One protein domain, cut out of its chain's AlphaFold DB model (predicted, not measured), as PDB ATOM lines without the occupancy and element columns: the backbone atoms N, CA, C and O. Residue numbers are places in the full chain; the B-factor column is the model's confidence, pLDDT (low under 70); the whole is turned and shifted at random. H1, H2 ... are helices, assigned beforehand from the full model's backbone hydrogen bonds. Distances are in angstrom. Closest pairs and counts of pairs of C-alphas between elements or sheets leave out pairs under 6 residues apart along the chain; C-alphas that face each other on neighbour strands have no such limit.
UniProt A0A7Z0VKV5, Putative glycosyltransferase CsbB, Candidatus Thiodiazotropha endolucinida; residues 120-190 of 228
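This is residues 120 to 190 of the 228 residues of the protein "Putative glycosyltransferase CsbB" of Candidatus Thiodiazotropha endolucinida (UniProt A0A7Z0VKV5). This is a long helical hairpin: helix H1 runs one way, a short loop turns the backbone, and the longer H2 folds back beside it. The two meet along part of their length, and the far end of H2, residues 181 to 188, sticks out with residues 189 and 190. The printed part has 71 residues, H1 then H2, with no named strand; the class is all helix. It is an extended rod, radius of gyration of the C-alphas 17.8 A, spanning 63 by 19 by 13 A.

Find C-alpha 120 at (194.853, 189.798, 210.618); from there H1, residues 120 to 148, runs 42.4 A. Then look for C-alpha 156 at (197.499, 154.165, 205.449), where H2, residues 156 to 188, begins; it runs 46.9 A to C-alpha 188 at (199.204, 192.969, 231.686).

H1 and H2 form a helical hairpin, at a shallow tilt of 21 degrees, opposite ways. They touch through residues 121 to 132 and 166 to 177 alone; the closest C-alphas, of Val 125 and Gly 173, are 6.1 A apart. In both, every O i to N i+4 pair is within hydrogen-bond range.

The C-alphas farthest apart, of Gly 150 and Arg 190, are 63.1 A apart. The printed part has no cut, and the link is short, 7 residues. Look at residues 151 to 154 for pLDDT under 70.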
ATOM      1  N   LEU A 120     194.875 190.431 211.939       85.19
ATOM      2  CA  LEU A 120     194.853 189.798 210.618       85.19
ATOM      3  C   LEU A 120     195.544 188.419 210.591       85.19
ATOM      4  O   LEU A 120     194.942 187.498 210.037       85.19
ATOM      5  N   PRO A 121     196.723 188.211 211.216       84.19
ATOM      6  CA  PRO A 121     197.332 186.882 211.310       84.19
ATOM      7  C   PRO A 121     196.399 185.840 211.934       84.19
ATOM      8  O   PRO A 121     196.281 184.725 211.426       84.19
ATOM      9  N   LEU A 122     195.689 186.218 213.000       86.31
ATOM     10  CA  LEU A 122     194.763 185.323 213.687       86.31
ATOM     11  C   LEU A 122     193.585 184.944 212.780       86.31
ATOM     12  O   LEU A 122     193.228 183.772 212.685       86.31
ATOM     13  N   ARG A 123     193.050 185.917 212.026       87.50
ATOM     14  CA  ARG A 123     191.995 185.671 211.030       87.50
ATOM     15  C   ARG A 123     192.453 184.717 209.926       87.50
ATOM     16  O   ARG A 123     191.663 183.879 209.506       87.50
ATOM     17  N   ILE A 124     193.705 184.812 209.465       87.06
ATOM     18  CA  ILE A 124     194.257 183.885 208.459       87.06
ATOM     19  C   ILE A 124     194.219 182.444 208.978       87.06
ATOM     20  O   ILE A 124     193.770 181.557 208.254       87.06
ATOM     21  N   VAL A 125     194.632 182.208 210.228       87.81
ATOM     22  CA  VAL A 125     194.577 180.871 210.848       87.81
ATOM     23  C   VAL A 125     193.141 180.364 210.946       87.81
ATOM     24  O   VAL A 125     192.889 179.204 210.631       87.81
ATOM     25  N   THR A 126     192.186 181.223 211.310       87.44
ATOM     26  CA  THR A 126     190.763 180.851 211.324       87.44
ATOM     27  C   THR A 126     190.275 180.432 209.937       87.44
ATOM     28  O   THR A 126     189.640 179.389 209.807       87.44
ATOM     29  N   TRP A 127     190.605 181.192 208.888       89.81
ATOM     30  CA  TRP A 127     190.215 180.864 207.512       89.81
ATOM     31  C   TRP A 127     190.871 179.586 206.996       89.81
ATOM     32  O   TRP A 127     190.189 178.764 206.387       89.81
ATOM     33  N   LEU A 128     192.158 179.374 207.286       88.25
ATOM     34  CA  LEU A 128     192.827 178.094 207.038       88.25
ATOM     35  C   LEU A 128     192.068 176.959 207.731       88.25
ATOM     36  O   LEU A 128     191.803 175.944 207.098       88.25
ATOM     37  N   GLY A 129     191.660 177.164 208.990       87.06
ATOM     38  CA  GLY A 129     190.818 176.253 209.775       87.06
ATOM     39  C   GLY A 129     189.543 175.848 209.049       87.06
ATOM     40  O   GLY A 129     189.264 174.661 208.891       87.06
ATOM     41  N   VAL A 130     188.801 176.838 208.558       88.75
ATOM     42  CA  VAL A 130     187.548 176.629 207.821       88.75
ATOM     43  C   VAL A 130     187.788 175.881 206.506       88.75
ATOM     44  O   VAL A 130     187.058 174.940 206.201       88.75
ATOM     45  N   ILE A 131     188.825 176.240 205.746       90.12
ATOM     46  CA  ILE A 131     189.183 175.541 204.500       90.12
ATOM     47  C   ILE A 131     189.558 174.083 204.794       90.12
ATOM     48  O   ILE A 131     189.087 173.173 204.111       90.12
ATOM     49  N   GLY A 132     190.358 173.853 205.839       87.44
ATOM     50  CA  GLY A 132     190.730 172.517 206.296       87.44
ATOM     51  C   GLY A 132     189.519 171.682 206.711       87.44
ATOM     52  O   GLY A 132     189.439 170.506 206.360       87.44
ATOM     53  N   LEU A 133     188.538 172.294 207.381       84.44
ATOM     54  CA  LEU A 133     187.283 171.639 207.752       84.44
ATOM     55  C   LEU A 133     186.480 171.210 206.516       84.44
ATOM     56  O   LEU A 133     186.045 170.064 206.442       84.44
ATOM     57  N   ILE A 134     186.325 172.093 205.524       88.62
ATOM     58  CA  ILE A 134     185.619 171.779 204.269       88.62
ATOM     59  C   ILE A 134     186.311 170.623 203.538       88.62
ATOM     60  O   ILE A 134     185.648 169.679 203.104       88.62
ATOM     61  N   PHE A 135     187.641 170.659 203.442       87.69
ATOM     62  CA  PHE A 135     188.418 169.599 202.800       87.69
ATOM     63  C   PHE A 135     188.280 168.258 203.539       87.69
ATOM     64  O   PHE A 135     188.039 167.224 202.915       87.69
ATOM     65  N   SER A 136     188.340 168.282 204.873       83.75
ATOM     66  CA  SER A 136     188.144 167.102 205.721       83.75
ATOM     67  C   SER A 136     186.752 166.492 205.557       83.75
ATOM     68  O   SER A 136     186.621 165.268 205.512       83.75
ATOM     69  N   LEU A 137     185.706 167.316 205.452       80.38
ATOM     70  CA  LEU A 137     184.340 166.846 205.207       80.38
ATOM     71  C   LEU A 137     184.213 166.200 203.822       80.38
ATOM     72  O   LEU A 137     183.651 165.112 203.712       80.38
ATOM     73  N   GLY A 138     184.785 166.822 202.787       86.81
ATOM     74  CA  GLY A 138     184.801 166.272 201.429       86.81
ATOM     75  C   GLY A 138     185.473 164.899 201.359       86.81
ATOM     76  O   GLY A 138     184.891 163.953 200.826       86.81
ATOM     77  N   LEU A 139     186.651 164.761 201.974       84.12
ATOM     78  CA  LEU A 139     187.351 163.476 202.057       84.12
ATOM     79  C   LEU A 139     186.565 162.440 202.859       84.12
ATOM     80  O   LEU A 139     186.493 161.285 202.454       84.12
ATOM     81  N   THR A 140     185.926 162.845 203.956       77.62
ATOM     82  CA  THR A 140     185.103 161.942 204.770       77.62
ATOM     83  C   THR A 140     183.940 161.370 203.957       77.62
ATOM     84  O   THR A 140     183.721 160.160 203.980       77.62
ATOM     85  N   ILE A 141     183.230 162.210 203.194       84.12
ATOM     86  CA  ILE A 141     182.139 161.782 202.303       84.12
ATOM     87  C   ILE A 141     182.669 160.826 201.227       84.12
ATOM     88  O   ILE A 141     182.079 159.769 201.002       84.12
ATOM     89  N   GLN A 142     183.803 161.159 200.601       84.69
ATOM     90  CA  GLN A 142     184.447 160.316 199.590       84.69
ATOM     91  C   GLN A 142     184.831 158.937 200.153       84.69
ATOM     92  O   GLN A 142     184.547 157.912 199.535       84.69
ATOM     93  N   THR A 143     185.445 158.888 201.338       79.38
ATOM     94  CA  THR A 143     185.818 157.632 202.000       79.38
ATOM     95  C   THR A 143     184.590 156.799 202.369       79.38
ATOM     96  O   THR A 143     184.601 155.583 202.178       79.38
ATOM     97  N   LEU A 144     183.511 157.427 202.853       76.69
ATOM     98  CA  LEU A 144     182.259 156.730 203.166       76.69
ATOM     99  C   LEU A 144     181.616 156.124 201.914       76.69
ATOM    100  O   LEU A 144     181.152 154.986 201.954       76.69
ATOM    101  N   TRP A 145     181.647 156.857 200.799       82.88
ATOM    102  CA  TRP A 145     181.160 156.386 199.507       82.88
ATOM    103  C   TRP A 145     181.935 155.155 199.020       82.88
ATOM    104  O   TRP A 145     181.333 154.121 198.738       82.88
ATOM    105  N   TYR A 146     183.272 155.207 199.003       81.94
ATOM    106  CA  TYR A 146     184.086 154.049 198.603       81.94
ATOM    107  C   TYR A 146     183.902 152.838 199.518       81.94
ATOM    108  O   TYR A 146     183.904 151.703 199.035       81.94
ATOM    109  N   LYS A 147     183.691 153.069 200.821       78.25
ATOM    110  CA  LYS A 147     183.367 152.007 201.775       78.25
ATOM    111  C   LYS A 147     182.039 151.327 201.432       78.25
ATOM    112  O   LYS A 147     181.968 150.103 201.488       78.25
ATOM    113  N   TRP A 148     181.003 152.083 201.068       80.56
ATOM    114  CA  TRP A 148     179.709 151.513 200.671       80.56
ATOM    115  C   TRP A 148     179.757 150.752 199.346       80.56
ATOM    116  O   TRP A 148     179.056 149.753 199.210       80.56
ATOM    117  N   MET A 149     180.609 151.159 198.404       82.06
ATOM    118  CA  MET A 149     180.808 150.434 197.144       82.06
ATOM    119  C   MET A 149     181.735 149.206 197.260       82.06
ATOM    120  O   MET A 149     181.916 148.494 196.277       82.06
ATOM    121  N   GLY A 150     182.318 148.935 198.434       73.81
ATOM    122  CA  GLY A 150     183.152 147.750 198.666       73.81
ATOM    123  C   GLY A 150     184.572 147.817 198.083       73.81
ATOM    124  O   GLY A 150     185.262 146.805 198.081       73.81
ATOM    125  N   TYR A 151     185.035 148.989 197.631       65.81
ATOM    126  CA  TYR A 151     186.369 149.202 197.030       65.81
ATOM    127  C   TYR A 151     187.457 149.606 198.048       65.81
ATOM    128  O   TYR A 151     188.418 150.289 197.695       65.81
ATOM    129  N   ALA A 152     187.294 149.284 199.332       58.88
ATOM    130  CA  ALA A 152     188.163 149.820 200.381       58.88
ATOM    131  C   ALA A 152     189.504 149.058 200.493       58.88
ATOM    132  O   ALA A 152     189.591 148.062 201.204       58.88
ATOM    133  N   GLU A 153     190.539 149.565 199.817       65.06
ATOM    134  CA  GLU A 153     191.965 149.193 199.954       65.06
ATOM    135  C   GLU A 153     192.711 150.111 200.961       65.06
ATOM    136  O   GLU A 153     192.168 151.125 201.412       65.06
ATOM    137  N   GLU A 154     193.954 149.765 201.338       67.94
ATOM    138  CA  GLU A 154     194.709 150.391 202.447       67.94
ATOM    139  C   GLU A 154     194.907 151.921 202.326       67.94
ATOM    140  O   GLU A 154     195.740 152.434 201.580       67.94
ATOM    141  N   GLY A 155     194.196 152.677 203.171       72.38
ATOM    142  CA  GLY A 155     194.289 154.140 203.291       72.38
ATOM    143  C   GLY A 155     195.443 154.667 204.158       72.38
ATOM    144  O   GLY A 155     195.435 155.839 204.533       72.38
ATOM    145  N   PHE A 156     196.425 153.832 204.506       74.00
ATOM    146  CA  PHE A 156     197.499 154.165 205.449       74.00
ATOM    147  C   PHE A 156     198.296 155.443 205.098       74.00
ATOM    148  O   PHE A 156     198.394 156.324 205.959       74.00
ATOM    149  N   PRO A 157     198.808 155.637 203.861       70.62
ATOM    150  CA  PRO A 157     199.547 156.856 203.524       70.62
ATOM    151  C   PRO A 157     198.666 158.112 203.580       70.62
ATOM    152  O   PRO A 157     199.113 159.153 204.060       70.62
ATOM    153  N   THR A 158     197.398 158.022 203.167       77.88
ATOM    154  CA  THR A 158     196.450 159.146 203.226       77.88
ATOM    155  C   THR A 158     196.133 159.538 204.669       77.88
ATOM    156  O   THR A 158     196.110 160.725 204.987       77.88
ATOM    157  N   VAL A 159     195.954 158.561 205.564       83.06
ATOM    158  CA  VAL A 159     195.723 158.811 206.996       83.06
ATOM    159  C   VAL A 159     196.934 159.490 207.637       83.06
ATOM    160  O   VAL A 159     196.766 160.484 208.343       83.06
ATOM    161  N   ILE A 160     198.154 159.022 207.352       77.75
ATOM    162  CA  ILE A 160     199.381 159.650 207.866       77.75
ATOM    163  C   ILE A 160     199.496 161.096 207.380       77.75
ATOM    164  O   ILE A 160     199.733 161.991 208.191       77.75
ATOM    165  N   LEU A 161     199.301 161.348 206.082       76.19
ATOM    166  CA  LEU A 161     199.381 162.700 205.524       76.19
ATOM    167  C   LEU A 161     198.332 163.639 206.128       76.19
ATOM    168  O   LEU A 161     198.647 164.793 206.415       76.19
ATOM    169  N   LEU A 162     197.112 163.152 206.373       83.50
ATOM    170  CA  LEU A 162     196.066 163.932 207.036       83.50
ATOM    171  C   LEU A 162     196.427 164.269 208.481       83.50
ATOM    172  O   LEU A 162     196.290 165.424 208.881       83.50
ATOM    173  N   ILE A 163     196.931 163.298 209.246       87.50
ATOM    174  CA  ILE A 163     197.349 163.515 210.637       87.50
ATOM    175  C   ILE A 163     198.513 164.508 210.695       87.50
ATOM    176  O   ILE A 163     198.461 165.449 211.485       87.50
ATOM    177  N   LEU A 164     199.539 164.351 209.849       84.56
ATOM    178  CA  LEU A 164     200.664 165.288 209.799       84.56
ATOM    179  C   LEU A 164     200.212 166.681 209.351       84.56
ATOM    180  O   LEU A 164     200.645 167.674 209.935       84.56
ATOM    181  N   GLY A 165     199.337 166.771 208.347       81.69
ATOM    182  CA  GLY A 165     198.813 168.039 207.844       81.69
ATOM    183  C   GLY A 165     197.990 168.783 208.894       81.69
ATOM    184  O   GLY A 165     198.288 169.935 209.213       81.69
ATOM    185  N   MET A 166     197.003 168.110 209.493       85.88
ATOM    186  CA  MET A 166     196.186 168.679 210.569       85.88
ATOM    187  C   MET A 166     197.023 169.000 211.807       85.88
ATOM    188  O   MET A 166     196.912 170.097 212.345       85.88
ATOM    189  N   GLY A 167     197.905 168.091 212.230       88.88
ATOM    190  CA  GLY A 167     198.804 168.309 213.362       88.88
ATOM    191  C   GLY A 167     199.718 169.517 213.156       88.88
ATOM    192  O   GLY A 167     199.818 170.365 214.040       88.88
ATOM    193  N   SER A 168     200.311 169.665 211.968       86.56
ATOM    194  CA  SER A 168     201.128 170.839 211.627       86.56
ATOM    195  C   SER A 168     200.316 172.131 211.686       86.56
ATOM    196  O   SER A 168     200.792 173.142 212.199       86.56
ATOM    197  N   MET A 169     199.074 172.103 211.204       86.81
ATOM    198  CA  MET A 169     198.204 173.273 211.192       86.81
ATOM    199  C   MET A 169     197.738 173.676 212.598       86.81
ATOM    200  O   MET A 169     197.705 174.866 212.913       86.81
ATOM    201  N   ILE A 170     197.448 172.698 213.464       90.00
ATOM    202  CA  ILE A 170     197.126 172.923 214.879       90.00
ATOM    203  C   ILE A 170     198.332 173.520 215.607       90.00
ATOM    204  O   ILE A 170     198.190 174.539 216.279       90.00
ATOM    205  N   LEU A 171     199.524 172.930 215.448       92.81
ATOM    206  CA  LEU A 171     200.752 173.434 216.071       92.81
ATOM    207  C   LEU A 171     201.101 174.844 215.586       92.81
ATOM    208  O   LEU A 171     201.495 175.689 216.387       92.81
ATOM    209  N   PHE A 172     200.907 175.123 214.296       88.62
ATOM    210  CA  PHE A 172     201.063 176.467 213.745       88.62
ATOM    211  C   PHE A 172     200.081 177.461 214.380       88.62
ATOM    212  O   PHE A 172     200.494 178.530 214.833       88.62
ATOM    213  N   GLY A 173     198.796 177.102 214.462       90.12
ATOM    214  CA  GLY A 173     197.778 177.931 215.108       90.12
ATOM    215  C   GLY A 173     198.080 178.186 216.585       90.12
ATOM    216  O   GLY A 173     197.987 179.324 217.044       90.12
ATOM    217  N   LEU A 174     198.525 177.158 217.310       92.94
ATOM    218  CA  LEU A 174     198.921 177.263 218.712       92.94
ATOM    219  C   LEU A 174     200.138 178.178 218.895       92.94
ATOM    220  O   LEU A 174     200.142 179.008 219.801       92.94
ATOM    221  N   GLY A 175     201.140 178.077 218.017       91.56
ATOM    222  CA  GLY A 175     202.293 178.977 218.017       91.56
ATOM    223  C   GLY A 175     201.891 180.438 217.810       91.56
ATOM    224  O   GLY A 175     202.382 181.318 218.516       91.56
ATOM    225  N   LEU A 176     200.945 180.701 216.899       90.25
ATOM    226  CA  LEU A 176     200.437 182.052 216.674       90.25
ATOM    227  C   LEU A 176     199.679 182.586 217.897       90.25
ATOM    228  O   LEU A 176     199.930 183.708 218.326       90.25
ATOM    229  N   ILE A 177     198.791 181.777 218.485       91.38
ATOM    230  CA  ILE A 177     198.081 182.131 219.722       91.38
ATOM    231  C   ILE A 177     199.082 182.423 220.847       91.38
ATOM    232  O   ILE A 177     198.921 183.412 221.556       91.38
ATOM    233  N   GLY A 178     200.142 181.620 220.977       92.94
ATOM    234  CA  GLY A 178     201.207 181.832 221.957       92.94
ATOM    235  C   GLY A 178     201.897 183.193 221.823       92.94
ATOM    236  O   GLY A 178     202.146 183.848 222.832       92.94
ATOM    237  N   GLU A 179     202.144 183.663 220.598       89.75
ATOM    238  CA  GLU A 179     202.736 184.988 220.352       89.75
ATOM    239  C   GLU A 179     201.785 186.125 220.782       89.75
ATOM    240  O   GLU A 179     202.225 187.084 221.419       89.75
ATOM    241  N   TYR A 180     200.474 185.995 220.525       90.44
ATOM    242  CA  TYR A 180     199.466 186.958 221.001       90.44
ATOM    243  C   TYR A 180     199.300 186.930 222.523       90.44
ATOM    244  O   TYR A 180     199.247 187.986 223.148       90.44
ATOM    245  N   ILE A 181     199.267 185.743 223.139       92.56
ATOM    246  CA  ILE A 181     199.261 185.604 224.603       92.56
ATOM    247  C   ILE A 181     200.520 186.246 225.191       92.56
ATOM    248  O   ILE A 181     200.437 186.916 226.215       92.56
ATOM    249  N   GLY A 182     201.673 186.095 224.537       90.81
ATOM    250  CA  GLY A 182     202.914 186.755 224.926       90.81
ATOM    251  C   GLY A 182     202.809 188.282 224.918       90.81
ATOM    252  O   GLY A 182     203.295 188.921 225.851       90.81
ATOM    253  N   GLU A 183     202.157 188.868 223.910       87.19
ATOM    254  CA  GLU A 183     201.907 190.316 223.853       87.19
ATOM    255  C   GLU A 183     200.938 190.769 224.951       87.19
ATOM    256  O   GLU A 183     201.244 191.698 225.694       87.19
ATOM    257  N   ILE A 184     199.828 190.050 225.140       89.50
ATOM    258  CA  ILE A 184     198.872 190.317 226.228       89.50
ATOM    259  C   ILE A 184     199.582 190.238 227.584       89.50
ATOM    260  O   ILE A 184     199.404 191.097 228.441       89.50
ATOM    261  N   TYR A 185     200.435 189.237 227.779       91.31
ATOM    262  CA  TYR A 185     201.205 189.067 229.004       91.31
ATOM    263  C   TYR A 185     202.207 190.205 229.239       91.31
ATOM    264  O   TYR A 185     202.404 190.609 230.387       91.31
ATOM    265  N   ARG A 186     202.838 190.739 228.180       88.06
ATOM    266  CA  ARG A 186     203.687 191.942 228.274       88.06
ATOM    267  C   ARG A 186     202.881 193.150 228.743       88.06
ATOM    268  O   ARG A 186     203.343 193.850 229.641       88.06
ATOM    269  N   GLU A 187     201.685 193.331 228.198       88.69
ATOM    270  CA  GLU A 187     200.815 194.465 228.505       88.69
ATOM    271  C   GLU A 187     200.224 194.385 229.922       88.69
ATOM    272  O   GLU A 187     200.281 195.343 230.690       88.69
ATOM    273  N   VAL A 188     199.749 193.206 230.336       91.75
ATOM    274  CA  VAL A 188     199.204 192.969 231.686       91.75
ATOM    275  C   VAL A 188     200.276 193.126 232.766       91.75
ATOM    276  O   VAL A 188     199.982 193.585 233.868       91.75
ATOM    277  N   LYS A 189     201.534 192.790 232.458       91.00
ATOM    278  CA  LYS A 189     202.661 192.985 233.379       91.00
ATOM    279  C   LYS A 189     202.900 194.444 233.756       91.00
ATOM    280  O   LYS A 189     203.511 194.660 234.801       91.00
ATOM    281  N   ARG A 190     202.515 195.401 232.900       86.50
ATOM    282  CA  ARG A 190     202.691 196.849 233.112       86.50
ATOM    283  C   ARG A 190     204.098 197.231 233.592       86.50
ATOM    284  O   ARG A 190     204.269 198.079 234.464       86.50
TER     285      ARG A 190